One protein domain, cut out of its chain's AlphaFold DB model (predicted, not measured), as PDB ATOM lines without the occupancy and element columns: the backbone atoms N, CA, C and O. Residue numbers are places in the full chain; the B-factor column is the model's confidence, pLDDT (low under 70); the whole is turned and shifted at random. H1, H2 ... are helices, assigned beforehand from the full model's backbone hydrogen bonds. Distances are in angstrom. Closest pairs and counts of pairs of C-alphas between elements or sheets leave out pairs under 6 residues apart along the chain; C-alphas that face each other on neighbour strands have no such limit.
ATOM      1  N   GLU A  69     110.278 297.175 333.642       88.06
ATOM      2  CA  GLU A  69     111.382 296.949 334.594       88.06
ATOM      3  C   GLU A  69     112.151 295.639 334.315       88.06
ATOM      4  O   GLU A  69     111.566 294.675 333.804       88.06
ATOM      5  N   PRO A  70     113.469 295.600 334.580       88.69
ATOM      6  CA  PRO A  70     114.284 294.410 334.369       88.69
ATOM      7  C   PRO A  70     113.985 293.342 335.423       88.69
ATOM      8  O   PRO A  70     113.820 293.642 336.599       88.69
ATOM      9  N   GLU A  71     113.978 292.073 335.014       84.88
ATOM     10  CA  GLU A  71     113.766 290.958 335.951       84.88
ATOM     11  C   GLU A  71     114.905 290.850 336.978       84.88
ATOM     12  O   GLU A  71     114.698 290.458 338.126       84.88
ATOM     13  N   ASN A  72     116.120 291.222 336.570       82.62
ATOM     14  CA  ASN A  72     117.270 291.361 337.449       82.62
ATOM     15  C   ASN A  72     117.783 292.801 337.404       82.62
ATOM     16  O   ASN A  72     118.293 293.247 336.382       82.62
ATOM     17  N   ASN A  73     117.708 293.510 338.528       80.06
ATOM     18  CA  ASN A  73     118.159 294.901 338.608       80.06
ATOM     19  C   ASN A  73     119.668 295.061 338.362       80.06
ATOM     20  O   ASN A  73     120.094 296.110 337.892       80.06
ATOM     21  N   GLU A  74     120.486 294.038 338.641       79.12
ATOM     22  CA  GLU A  74     121.931 294.073 338.355       79.12
ATOM     23  C   GLU A  74     122.222 294.137 336.849       79.12
ATOM     24  O   GLU A  74     123.226 294.714 336.434       79.12
ATOM     25  N   ASP A  75     121.315 293.598 336.029       79.44
ATOM     26  CA  ASP A  75     121.448 293.588 334.575       79.44
ATOM     27  C   ASP A  75     121.251 294.999 333.979       79.44
ATOM     28  O   ASP A  75     121.642 295.235 332.839       79.44
ATOM     29  N   ASP A 113     122.654 276.761 336.640       80.56
ATOM     30  CA  ASP A 113     122.375 275.405 337.136       80.56
ATOM     31  C   ASP A 113     121.016 274.914 336.618       80.56
ATOM     32  O   ASP A 113     120.869 273.777 336.153       80.56
ATOM     33  N   GLN A 114     120.016 275.803 336.629       81.06
ATOM     34  CA  GLN A 114     118.685 275.509 336.108       81.06
ATOM     35  C   GLN A 114     118.708 275.285 334.589       81.06
ATOM     36  O   GLN A 114     118.058 274.358 334.097       81.06
ATOM     37  N   LEU A 115     119.471 276.087 333.836       83.19
ATOM     38  CA  LEU A 115     119.654 275.888 332.396       83.19
ATOM     39  C   LEU A 115     120.347 274.550 332.104       83.19
ATOM     40  O   LEU A 115     119.895 273.796 331.241       83.19
ATOM     41  N   GLN A 116     121.396 274.217 332.857       85.62
ATOM     42  CA  GLN A 116     122.126 272.961 332.708       85.62
ATOM     43  C   GLN A 116     121.236 271.741 332.987       85.62
ATOM     44  O   GLN A 116     121.323 270.737 332.273       85.62
ATOM     45  N   LYS A 117     120.335 271.832 333.971       87.88
ATOM     46  CA  LYS A 117     119.339 270.792 334.254       87.88
ATOM     47  C   LYS A 117     118.391 270.575 333.073       87.88
ATOM     48  O   LYS A 117     118.250 269.443 332.617       87.88
ATOM     49  N   VAL A 118     117.821 271.651 332.526       86.94
ATOM     50  CA  VAL A 118     116.932 271.580 331.350       86.94
ATOM     51  C   VAL A 118     117.673 271.002 330.140       86.94
ATOM     52  O   VAL A 118     117.147 270.131 329.454       86.94
ATOM     53  N   MET A 119     118.916 271.426 329.897       89.06
ATOM     54  CA  MET A 119     119.745 270.878 328.819       89.06
ATOM     55  C   MET A 119     119.985 269.372 328.979       89.06
ATOM     56  O   MET A 119     119.893 268.630 328.004       89.06
ATOM     57  N   SER A 120     120.252 268.905 330.202       88.94
ATOM     58  CA  SER A 120     120.437 267.478 330.490       88.94
ATOM     59  C   SER A 120     119.158 266.665 330.256       88.94
ATOM     60  O   SER A 120     119.222 265.565 329.706       88.94
ATOM     61  N   GLU A 121     117.991 267.201 330.622       89.94
ATOM     62  CA  GLU A 121     116.689 266.573 330.362       89.94
ATOM     63  C   GLU A 121     116.409 266.457 328.853       89.94
ATOM     64  O   GLU A 121     116.051 265.381 328.372       89.94
ATOM     65  N   VAL A 122     116.648 267.526 328.084       89.38
ATOM     66  CA  VAL A 122     116.479 267.532 326.617       89.38
ATOM     67  C   VAL A 122     117.440 266.551 325.943       89.38
ATOM     68  O   VAL A 122     117.028 265.779 325.072       89.38
ATOM     69  N   MET A 123     118.704 266.536 326.376       89.69
ATOM     70  CA  MET A 123     119.717 265.610 325.874       89.69
ATOM     71  C   MET A 123     119.310 264.152 326.129       89.69
ATOM     72  O   MET A 123     119.352 263.330 325.216       89.69
ATOM     73  N   ASN A 124     118.916 263.819 327.362       88.50
ATOM     74  CA  ASN A 124     118.583 262.445 327.741       88.50
ATOM     75  C   ASN A 124     117.206 261.981 327.242       88.50
ATOM     76  O   ASN A 124     116.981 260.776 327.167       88.50
ATOM     77  N   GLY A 125     116.310 262.905 326.890       89.94
ATOM     78  CA  GLY A 125     114.999 262.614 326.314       89.94
ATOM     79  C   GLY A 125     115.000 262.679 324.786       89.94
ATOM     80  O   GLY A 125     115.385 261.730 324.101       89.94
ATOM     81  N   GLN A 126     114.541 263.813 324.248       87.19
ATOM     82  CA  GLN A 126     114.273 264.002 322.817       87.19
ATOM     83  C   GLN A 126     115.501 263.741 321.941       87.19
ATOM     84  O   GLN A 126     115.395 263.105 320.891       87.19
ATOM     85  N   PHE A 127     116.677 264.194 322.378       92.88
ATOM     86  CA  PHE A 127     117.882 264.063 321.572       92.88
ATOM     87  C   PHE A 127     118.366 262.612 321.465       92.88
ATOM     88  O   PHE A 127     118.653 262.153 320.363       92.88
ATOM     89  N   LYS A 128     118.399 261.844 322.563       92.44
ATOM     90  CA  LYS A 128     118.752 260.413 322.502       92.44
ATOM     91  C   LYS A 128     117.786 259.608 321.629       92.44
ATOM     92  O   LYS A 128     118.237 258.742 320.887       92.44
ATOM     93  N   ILE A 129     116.490 259.919 321.651       91.12
ATOM     94  CA  ILE A 129     115.504 259.280 320.758       91.12
ATOM     95  C   ILE A 129     115.819 259.582 319.284       91.12
ATOM     96  O   ILE A 129     115.714 258.712 318.422       91.12
ATOM     97  N   LEU A 130     116.243 260.806 318.974       91.00
ATOM     98  CA  LEU A 130     116.671 261.163 317.625       91.00
ATOM     99  C   LEU A 130     117.950 260.411 317.214       91.00
ATOM    100  O   LEU A 130     118.028 259.865 316.114       91.00
ATOM    101  N   VAL A 131     118.939 260.337 318.109       92.94
ATOM    102  CA  VAL A 131     120.193 259.605 317.870       92.94
ATOM    103  C   VAL A 131     119.928 258.116 317.635       92.94
ATOM    104  O   VAL A 131     120.514 257.540 316.719       92.94
ATOM    105  N   SER A 132     119.037 257.487 318.408       91.31
ATOM    106  CA  SER A 132     118.710 256.066 318.233       91.31
ATOM    107  C   SER A 132     118.091 255.787 316.862       91.31
ATOM    108  O   SER A 132     118.476 254.815 316.212       91.31
ATOM    109  N   ARG A 133     117.222 256.679 316.366       91.06
ATOM    110  CA  ARG A 133     116.654 256.603 315.009       91.06
ATOM    111  C   ARG A 133     117.728 256.713 313.926       91.06
ATOM    112  O   ARG A 133     117.729 255.912 312.995       91.06
ATOM    113  N   PHE A 134     118.673 257.646 314.058       90.88
ATOM    114  CA  PHE A 134     119.778 257.775 313.099       90.88
ATOM    115  C   PHE A 134     120.722 256.566 313.101       90.88
ATOM    116  O   PHE A 134     121.180 256.143 312.040       90.88
ATOM    117  N   LEU A 135     121.007 255.994 314.273       91.25
ATOM    118  CA  LEU A 135     121.805 254.770 314.383       91.25
ATOM    119  C   LEU A 135     121.090 253.577 313.729       91.25
ATOM    120  O   LEU A 135     121.718 252.832 312.973       91.25
ATOM    121  N   ALA A 136     119.782 253.438 313.962       89.56
ATOM    122  CA  ALA A 136     118.963 252.394 313.355       89.56
ATOM    123  C   ALA A 136     118.922 252.511 311.820       89.56
ATOM    124  O   ALA A 136     119.095 251.506 311.131       89.56
ATOM    125  N   ALA A 137     118.793 253.728 311.279       88.88
ATOM    126  CA  ALA A 137     118.801 253.979 309.833       88.88
ATOM    127  C   ALA A 137     120.118 253.558 309.146       88.88
ATOM    128  O   ALA A 137     120.128 253.183 307.977       88.88
ATOM    129  N   GLU A 138     121.241 253.574 309.868       87.19
ATOM    130  CA  GLU A 138     122.554 253.116 309.385       87.19
ATOM    131  C   GLU A 138     122.790 251.599 309.586       87.19
ATOM    132  O   GLU A 138     123.857 251.055 309.243       87.19
ATOM    133  N   GLY A 139     121.788 250.895 310.122       84.50
ATOM    134  CA  GLY A 139     121.814 249.460 310.389       84.50
ATOM    135  C   GLY A 139     122.723 249.078 311.558       84.50
ATOM    136  O   GLY A 139     123.375 248.037 311.504       84.50
ATOM    137  N   LEU A 140     122.839 249.938 312.576       81.62
ATOM    138  CA  LEU A 140     123.542 249.636 313.825       81.62
ATOM    139  C   LEU A 140     122.508 249.132 314.846       81.62
ATOM    140  O   LEU A 140     121.671 249.906 315.306       81.62
ATOM    141  N   SER A 141     122.524 247.827 315.144       62.66
ATOM    142  CA  SER A 141     121.530 247.197 316.026       62.66
ATOM    143  C   SER A 141     121.640 247.731 317.458       62.66
ATOM    144  O   SER A 141     122.738 247.793 318.010       62.66
ATOM    145  N   LEU A 142     120.506 248.121 318.052       61.12
ATOM    146  CA  LEU A 142     120.429 248.674 319.413       61.12
ATOM    147  C   LEU A 142     120.206 247.609 320.502       61.12
ATOM    148  O   LEU A 142     120.209 247.943 321.684       61.12
ATOM    149  N   SER A 143     120.014 246.342 320.127       53.28
ATOM    150  CA  SER A 143     119.917 245.238 321.081       53.28
ATOM    151  C   SER A 143     120.230 243.896 320.420       53.28
ATOM    152  O   SER A 143     119.457 243.448 319.573       53.28
ATOM    153  N   ASP A 144     121.293 243.221 320.847       43.12
ATOM    154  CA  ASP A 144     121.366 241.762 320.798       43.12
ATOM    155  C   ASP A 144     122.130 241.209 322.012       43.12
ATOM    156  O   ASP A 144     123.237 240.697 321.914       43.12
ATOM    157  N   GLY A 145     121.519 241.327 323.197       48.22
ATOM    158  CA  GLY A 145     121.683 240.354 324.285       48.22
ATOM    159  C   GLY A 145     123.091 240.036 324.814       48.22
ATOM    160  O   GLY A 145     123.211 239.083 325.585       48.22
ATOM    161  N   GLY A 146     124.141 240.791 324.480       44.41
ATOM    162  CA  GLY A 146     125.502 240.444 324.890       44.41
ATOM    163  C   GLY A 146     126.490 241.603 324.852       44.41
ATOM    164  O   GLY A 146     127.169 241.810 323.860       44.41
ATOM    165  N   THR A 147     126.675 242.318 325.971       55.12
ATOM    166  CA  THR A 147     127.763 243.320 326.141       55.12
ATOM    167  C   THR A 147     127.906 244.313 324.970       55.12
ATOM    168  O   THR A 147     129.014 244.730 324.621       55.12
ATOM    169  N   ASP A 148     126.783 244.668 324.342       55.84
ATOM    170  CA  ASP A 148     126.771 245.374 323.067       55.84
ATOM    171  C   ASP A 148     127.258 246.814 323.200       55.84
ATOM    172  O   ASP A 148     126.925 247.545 324.136       55.84
ATOM    173  N   LYS A 149     128.068 247.228 322.227       63.44
ATOM    174  CA  LYS A 149     128.603 248.580 322.076       63.44
ATOM    175  C   LYS A 149     127.466 249.604 322.151       63.44
ATOM    176  O   LYS A 149     126.735 249.798 321.181       63.44
ATOM    177  N   ASN A 150     127.340 250.305 323.276       79.56
ATOM    178  CA  ASN A 150     126.341 251.359 323.421       79.56
ATOM    179  C   ASN A 150     126.820 252.639 322.715       79.56
ATOM    180  O   ASN A 150     127.304 253.590 323.330       79.56
ATOM    181  N   TRP A 151     126.712 252.639 321.385       89.69
ATOM    182  CA  TRP A 151     126.997 253.806 320.553       89.69
ATOM    183  C   TRP A 151     126.002 254.943 320.776       89.69
ATOM    184  O   TRP A 151     126.352 256.087 320.508       89.69
ATOM    185  N   LEU A 152     124.802 254.660 321.289       92.00
ATOM    186  CA  LEU A 152     123.778 255.668 321.551       92.00
ATOM    187  C   LEU A 152     124.280 256.727 322.536       92.00
ATOM    188  O   LEU A 152     124.296 257.914 322.205       92.00
ATOM    189  N   ASP A 153     124.747 256.311 323.712       91.44
ATOM    190  CA  ASP A 153     125.218 257.248 324.737       91.44
ATOM    191  C   ASP A 153     126.492 257.983 324.309       91.44
ATOM    192  O   ASP A 153     126.660 259.172 324.587       91.44
ATOM    193  N   ILE A 154     127.376 257.302 323.577       93.31
ATOM    194  CA  ILE A 154     128.621 257.885 323.067       93.31
ATOM    195  C   ILE A 154     128.331 258.928 321.990       93.31
ATOM    196  O   ILE A 154     128.819 260.048 322.072       93.31
ATOM    197  N   VAL A 155     127.507 258.607 320.993       95.19
ATOM    198  CA  VAL A 155     127.151 259.558 319.934       95.19
ATOM    199  C   VAL A 155     126.375 260.733 320.515       95.19
ATOM    200  O   VAL A 155     126.673 261.872 320.154       95.19
ATOM    201  N   ALA A 156     125.439 260.492 321.437       95.06
ATOM    202  CA  ALA A 156     124.691 261.561 322.084       95.06
ATOM    203  C   ALA A 156     125.619 262.498 322.877       95.06
ATOM    204  O   ALA A 156     125.621 263.706 322.643       95.06
ATOM    205  N   SER A 157     126.466 261.949 323.752       94.88
ATOM    206  CA  SER A 157     127.394 262.750 324.562       94.88
ATOM    207  C   SER A 157     128.410 263.514 323.710       94.88
ATOM    208  O   SER A 157     128.558 264.718 323.895       94.88
ATOM    209  N   LEU A 158     129.050 262.868 322.730       96.44
ATOM    210  CA  LEU A 158     130.019 263.521 321.842       96.44
ATOM    211  C   LEU A 158     129.379 264.615 320.985       96.44
ATOM    212  O   LEU A 158     129.995 265.658 320.773       96.44
ATOM    213  N   SER A 159     128.157 264.397 320.490       96.31
ATOM    214  CA  SER A 159     127.444 265.396 319.685       96.31
ATOM    215  C   SER A 159     127.083 266.621 320.512       96.31
ATOM    216  O   SER A 159     127.322 267.743 320.072       96.31
ATOM    217  N   TRP A 160     126.540 266.403 321.712       95.38
ATOM    218  CA  TRP A 160     126.143 267.473 322.621       95.38
ATOM    219  C   TRP A 160     127.353 268.284 323.090       95.38
ATOM    220  O   TRP A 160     127.355 269.510 323.029       95.38
ATOM    221  N   ASP A 161     128.426 267.595 323.478       94.44
ATOM    222  CA  ASP A 161     129.666 268.210 323.947       94.44
ATOM    223  C   ASP A 161     130.420 268.949 322.822       94.44
ATOM    224  O   ASP A 161     131.026 269.998 323.046       94.44
ATOM    225  N   ALA A 162     130.363 268.457 321.580       95.19
ATOM    226  CA  ALA A 162     130.877 269.195 320.427       95.19
ATOM    227  C   ALA A 162     130.035 270.445 320.136       95.19
ATOM    228  O   ALA A 162     130.592 271.528 319.964       95.19
ATOM    229  N   ALA A 163     128.708 270.317 320.132       93.12
ATOM    230  CA  ALA A 163     127.796 271.422 319.856       93.12
ATOM    231  C   ALA A 163     127.897 272.556 320.893       93.12
ATOM    232  O   ALA A 163     127.894 273.719 320.507       93.12
ATOM    233  N   LEU A 164     128.076 272.240 322.182       90.25
ATOM    234  CA  LEU A 164     128.287 273.240 323.241       90.25
ATOM    235  C   LEU A 164     129.582 274.050 323.070       90.25
ATOM    236  O   LEU A 164     129.656 275.202 323.505       90.25
ATOM    237  N   ARG A 165     130.621 273.457 322.469       88.50
ATOM    238  CA  ARG A 165     131.906 274.136 322.235       88.50
ATOM    239  C   ARG A 165     131.893 275.017 320.994       88.50
ATOM    240  O   ARG A 165     132.644 275.986 320.938       88.50
ATOM    241  N   VAL A 166     131.071 274.685 320.004       86.62
ATOM    242  CA  VAL A 166     130.991 275.439 318.753       86.62
ATOM    243  C   VAL A 166     130.249 276.743 318.997       86.62
ATOM    244  O   VAL A 166     129.073 276.760 319.346       86.62
ATOM    245  N   LYS A 167     130.951 277.853 318.785       77.12
ATOM    246  CA  LYS A 167     130.381 279.198 318.838       77.12
ATOM    247  C   LYS A 167     130.820 279.956 317.594       77.12
ATOM    248  O   LYS A 167     131.871 280.598 317.620       77.12
ATOM    249  N   PRO A 168     130.065 279.850 316.491       75.62
ATOM    250  CA  PRO A 168     130.323 280.662 315.317       75.62
ATOM    251  C   PRO A 168     130.224 282.130 315.738       75.62
ATOM    252  O   PRO A 168     129.243 282.533 316.365       75.62
ATOM    253  N   GLU A 169     131.247 282.933 315.445       66.12
ATOM    254  CA  GLU A 169     131.160 284.381 315.637       66.12
ATOM    255  C   GLU A 169     130.163 284.929 314.605       66.12
ATOM    256  O   GLU A 169     130.523 285.205 313.459       66.12
ATOM    257  N   ALA A 170     128.896 285.067 315.005       56.03
ATOM    258  CA  ALA A 170     127.836 285.592 314.145       56.03
ATOM    259  C   ALA A 170     128.098 287.047 313.706       56.03
ATOM    260  O   ALA A 170     127.564 287.500 312.696       56.03
ATOM    261  N   ASN A 171     128.965 287.772 314.420       51.16
ATOM    262  CA  ASN A 171     129.214 289.200 314.219       51.16
ATOM    263  C   ASN A 171     130.018 289.505 312.940       51.16
ATOM    264  O   ASN A 171     129.885 290.593 312.386       51.16
ATOM    265  N   SER A 172     130.797 288.561 312.395       53.88
ATOM    266  CA  SER A 172     131.715 288.831 311.272       53.88
ATOM    267  C   SER A 172     131.294 288.236 309.919       53.88
ATOM    268  O   SER A 172     132.139 288.085 309.041       53.88
ATOM    269  N   GLY A 173     130.023 287.854 309.744       54.44
ATOM    270  CA  GLY A 173     129.519 287.277 308.485       54.44
ATOM    271  C   GLY A 173     130.078 285.882 308.178       54.44
ATOM    272  O   GLY A 173     130.054 285.435 307.035       54.44
ATOM    273  N   ASN A 174     130.618 285.198 309.190       63.56
ATOM    274  CA  ASN A 174     131.112 283.836 309.044       63.56
ATOM    275  C   ASN A 174     129.945 282.854 308.882       63.56
ATOM    276  O   ASN A 174     128.866 283.062 309.435       63.56
ATOM    277  N   THR A 367     135.907 248.910 313.615       90.50
ATOM    278  CA  THR A 367     136.438 248.797 312.250       90.50
ATOM    279  C   THR A 367     136.232 250.099 311.480       90.50
ATOM    280  O   THR A 367     135.386 250.937 311.816       90.50
ATOM    281  N   ARG A 368     137.003 250.303 310.410       89.44
ATOM    282  CA  ARG A 368     136.879 251.515 309.593       89.44
ATOM    283  C   ARG A 368     135.483 251.655 308.976       89.44
ATOM    284  O   ARG A 368     135.018 252.780 308.802       89.44
ATOM    285  N   GLU A 369     134.838 250.550 308.634       90.44
ATOM    286  CA  GLU A 369     133.512 250.490 308.023       90.44
ATOM    287  C   GLU A 369     132.439 250.941 309.020       90.44
ATOM    288  O   GLU A 369     131.641 251.821 308.699       90.44
ATOM    289  N   GLU A 370     132.479 250.429 310.251       91.31
ATOM    290  CA  GLU A 370     131.565 250.823 311.331       91.31
ATOM    291  C   GLU A 370     131.773 252.299 311.714       91.31
ATOM    292  O   GLU A 370     130.822 253.082 311.755       91.31
ATOM    293  N   LEU A 371     133.029 252.739 311.867       93.12
ATOM    294  CA  LEU A 371     133.354 254.137 312.173       93.12
ATOM    295  C   LEU A 371     132.926 255.114 311.069       93.12
ATOM    296  O   LEU A 371     132.638 256.272 311.368       93.12
ATOM    297  N   LYS A 372     132.886 254.688 309.800       93.69
ATOM    298  CA  LYS A 372     132.352 255.513 308.702       93.69
ATOM    299  C   LYS A 372     130.850 255.740 308.861       93.69
ATOM    300  O   LYS A 372     130.419 256.877 308.688       93.69
ATOM    301  N   LYS A 373     130.085 254.704 309.220       93.88
ATOM    302  CA  LYS A 373     128.645 254.823 309.498       93.88
ATOM    303  C   LYS A 373     128.392 255.772 310.666       93.88
ATOM    304  O   LYS A 373     127.683 256.760 310.519       93.88
ATOM    305  N   ILE A 374     129.085 255.560 311.785       94.69
ATOM    306  CA  ILE A 374     128.961 256.409 312.982       94.69
ATOM    307  C   ILE A 374     129.376 257.851 312.683       94.69
ATOM    308  O   ILE A 374     128.740 258.794 313.142       94.69
ATOM    309  N   LYS A 375     130.413 258.053 311.863       95.00
ATOM    310  CA  LYS A 375     130.809 259.387 311.407       95.00
ATOM    311  C   LYS A 375     129.698 260.093 310.620       95.00
ATOM    312  O   LYS A 375     129.580 261.309 310.760       95.00
ATOM    313  N   ARG A 376     128.926 259.377 309.791       92.94
ATOM    314  CA  ARG A 376     127.765 259.953 309.088       92.94
ATOM    315  C   ARG A 376     126.689 260.363 310.086       92.94
ATOM    316  O   ARG A 376     126.293 261.521 310.066       92.94
ATOM    317  N   VAL A 377     126.329 259.474 311.016       94.25
ATOM    318  CA  VAL A 377     125.381 259.775 312.105       94.25
ATOM    319  C   VAL A 377     125.801 261.030 312.869       94.25
ATOM    320  O   VAL A 377     125.008 261.955 312.999       94.25
ATOM    321  N   LEU A 378     127.068 261.110 313.288       94.75
ATOM    322  CA  LEU A 378     127.599 262.247 314.041       94.75
ATOM    323  C   LEU A 378     127.473 263.581 313.314       94.75
ATOM    324  O   LEU A 378     127.304 264.609 313.960       94.75
ATOM    325  N   HIS A 379     127.556 263.590 311.985       90.56
ATOM    326  CA  HIS A 379     127.377 264.820 311.225       90.56
ATOM    327  C   HIS A 379     125.966 265.395 311.419       90.56
ATOM    328  O   HIS A 379     125.815 266.588 311.675       90.56
ATOM    329  N   PHE A 380     124.945 264.537 311.368       91.31
ATOM    330  CA  PHE A 380     123.552 264.933 311.573       91.31
ATOM    331  C   PHE A 380     123.245 265.224 313.042       91.31
ATOM    332  O   PHE A 380     122.597 266.220 313.356       91.31
ATOM    333  N   THR A 381     123.741 264.396 313.962       94.25
ATOM    334  CA  THR A 381     123.439 264.545 315.390       94.25
ATOM    335  C   THR A 381     124.143 265.746 316.013       94.25
ATOM    336  O   THR A 381     123.578 266.354 316.914       94.25
ATOM    337  N   VAL A 382     125.324 266.151 315.528       94.50
ATOM    338  CA  VAL A 382     125.971 267.413 315.939       94.50
ATOM    339  C   VAL A 382     125.126 268.614 315.524       94.50
ATOM    340  O   VAL A 382     124.905 269.507 316.338       94.50
ATOM    341  N   PHE A 383     124.621 268.630 314.286       91.50
ATOM    342  CA  PHE A 383     123.743 269.702 313.816       91.50
ATOM    343  C   PHE A 383     122.443 269.757 314.632       91.50
ATOM    344  O   PHE A 383     122.055 270.822 315.107       91.50
ATOM    345  N   ALA A 384     121.812 268.604 314.868       91.88
ATOM    346  CA  ALA A 384     120.606 268.513 315.685       91.88
ATOM    347  C   ALA A 384     120.850 268.939 317.143       91.88
ATOM    348  O   ALA A 384     120.052 269.691 317.695       91.88
ATOM    349  N   ALA A 385     121.961 268.518 317.760       93.88
ATOM    350  CA  ALA A 385     122.337 268.942 319.108       93.88
ATOM    351  C   ALA A 385     122.522 270.459 319.182       93.88
ATOM    352  O   ALA A 385     121.973 271.100 320.072       93.88
ATOM    353  N   TYR A 386     123.254 271.038 318.225       92.31
ATOM    354  CA  TYR A 386     123.455 272.482 318.134       92.31
ATOM    355  C   TYR A 386     122.116 273.215 318.053       92.31
ATOM    356  O   TYR A 386     121.849 274.102 318.860       92.31
ATOM    357  N   HIS A 387     121.230 272.770 317.165       89.69
ATOM    358  CA  HIS A 387     119.883 273.310 317.033       89.69
ATOM    359  C   HIS A 387     119.090 273.269 318.349       89.69
ATOM    360  O   HIS A 387     118.612 274.305 318.811       89.69
ATOM    361  N   LEU A 388     119.012 272.094 318.980       91.06
ATOM    362  CA  LEU A 388     118.298 271.874 320.241       91.06
ATOM    363  C   LEU A 388     118.853 272.735 321.380       91.06
ATOM    364  O   LEU A 388     118.078 273.262 322.174       91.06
ATOM    365  N   ILE A 389     120.175 272.904 321.464       91.75
ATOM    366  CA  ILE A 389     120.824 273.737 322.485       91.75
ATOM    367  C   ILE A 389     120.407 275.203 322.327       91.75
ATOM    368  O   ILE A 389     120.035 275.838 323.318       91.75
ATOM    369  N   LEU A 390     120.454 275.749 321.107       91.62
ATOM    370  CA  LEU A 390     120.106 277.152 320.868       91.62
ATOM    371  C   LEU A 390     118.611 277.410 321.070       91.62
ATOM    372  O   LEU A 390     118.243 278.385 321.725       91.62
ATOM    373  N   GLU A 391     117.756 276.512 320.581       90.69
ATOM    374  CA  GLU A 391     116.304 276.569 320.780       90.69
ATOM    375  C   GLU A 391     115.938 276.483 322.271       90.69
ATOM    376  O   GLU A 391     115.175 277.303 322.781       90.69
ATOM    377  N   THR A 392     116.542 275.542 323.004       90.06
ATOM    378  CA  THR A 392     116.333 275.397 324.453       90.06
ATOM    379  C   THR A 392     116.787 276.642 325.206       90.06
ATOM    380  O   THR A 392     116.093 277.076 326.122       90.06
ATOM    381  N   SER A 393     117.916 277.240 324.811       90.44
ATOM    382  CA  SER A 393     118.415 278.485 325.412       90.44
ATOM    383  C   SER A 393     117.427 279.633 325.194       90.44
ATOM    384  O   SER A 393     117.079 280.330 326.140       90.44
ATOM    385  N   PHE A 394     116.895 279.774 323.978       90.81
ATOM    386  CA  PHE A 394     115.897 280.797 323.661       90.81
ATOM    387  C   PHE A 394     114.604 280.630 324.477       90.81
ATOM    388  O   PHE A 394     114.074 281.602 325.013       90.81
ATOM    389  N   PHE A 395     114.112 279.399 324.641       87.25
ATOM    390  CA  PHE A 395     112.942 279.147 325.487       87.25
ATOM    391  C   PHE A 395     113.224 279.300 326.979       87.25
ATOM    392  O   PHE A 395     112.321 279.671 327.728       87.25
ATOM    393  N   ALA A 396     114.441 279.005 327.435       87.94
ATOM    394  CA  ALA A 396     114.832 279.251 328.815       87.94
ATOM    395  C   ALA A 396     114.779 280.752 329.130       87.94
ATOM    396  O   ALA A 396     114.184 281.122 330.139       87.94
ATOM    397  N   ASP A 397     115.274 281.596 328.221       88.44
ATOM    398  CA  ASP A 397     115.203 283.055 328.353       88.44
ATOM    399  C   ASP A 397     113.740 283.540 328.411       88.44
ATOM    400  O   ASP A 397     113.389 284.366 329.248       88.44
ATOM    401  N   GLN A 398     112.839 282.967 327.602       85.44
ATOM    402  CA  GLN A 398     111.402 283.298 327.641       85.44
ATOM    403  C   GLN A 398     110.699 282.852 328.929       85.44
ATOM    404  O   GLN A 398     109.725 283.465 329.356       85.44
ATOM    405  N   LYS A 399     111.155 281.778 329.577       81.06
ATOM    406  CA  LYS A 399     110.559 281.318 330.844       81.06
ATOM    407  C   LYS A 399     110.854 282.254 332.014       81.06
ATOM    408  O   LYS A 399     110.150 282.176 333.016       81.06
ATOM    409  N   LEU A 400     111.842 283.139 331.875       82.00
ATOM    410  CA  LEU A 400     112.158 284.186 332.849       82.00
ATOM    411  C   LEU A 400     111.169 285.356 332.813       82.00
ATOM    412  O   LEU A 400     111.341 286.315 333.552       82.00
ATOM    413  N   PHE A 401     110.127 285.291 331.978       77.44
ATOM    414  CA  PHE A 401     108.976 286.188 332.046       77.44
ATOM    415  C   PHE A 401     108.157 285.925 333.318       77.44
ATOM    416  O   PHE A 401     107.020 285.446 333.271       77.44
TER     417      PHE A 401
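What this domain is: This is residues 69 to 75, 113 to 174 and 367 to 401 of the 810 residues of the protein "Putative 1-phosphatidylinositol-3-phosphate 5-kinase FAB1D" of Zea mays (UniProt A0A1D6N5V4). Two long helices, H1 and H3, run opposite ways along the length, and the shorter H2 packs on both, crossing them steeply; residues 143 to 148 and 168 to 174 stick out. The printed part has 104 residues with three named helices, H1, H2, H3 in chain order, and no named strand: all helix. It is loose, radius of gyration of the C-alphas 17.1 A, spanning 58 by 34 by 18 A.

Where its parts are: H1, residues 113 to 137, begins at C-alpha (122.375, 275.405, 337.136), spans 34.9 A and kinks by 31 degrees near residue 124. H2 is residues 151 to 165. H3, residues 368 to 399, spans 45.1 A, kinks by 27 degrees near residue 379 and ends at C-alpha (110.559, 281.318, 330.844).

How they stand to each other: H1 touches H2, closest C-alphas Lys 128 and Ala 156, 6.1 A, at a steep tilt of 49 degrees. H1 touches H3, closest C-alphas Phe 134 and Val 377, 6.0 A, at a shallow tilt of 35.0 degrees, only just short of steep. H3 touches H2 with residues 374 to 389 alone, closest C-alphas Ser 159 and Val 382, 4.5 A. O i to N i+4 pairs within hydrogen-bond range: H1 19 of 21, H2 10 of 11, H3 26 of 28.

The domain as a whole: The H1 to H2 link is long. Cuts leave C-alpha gaps of 18.4 A from 75 to 113 and 35.6 A from 174 to 367. The pLDDT is under 70 at residues 141 to 149 and 169 to 174.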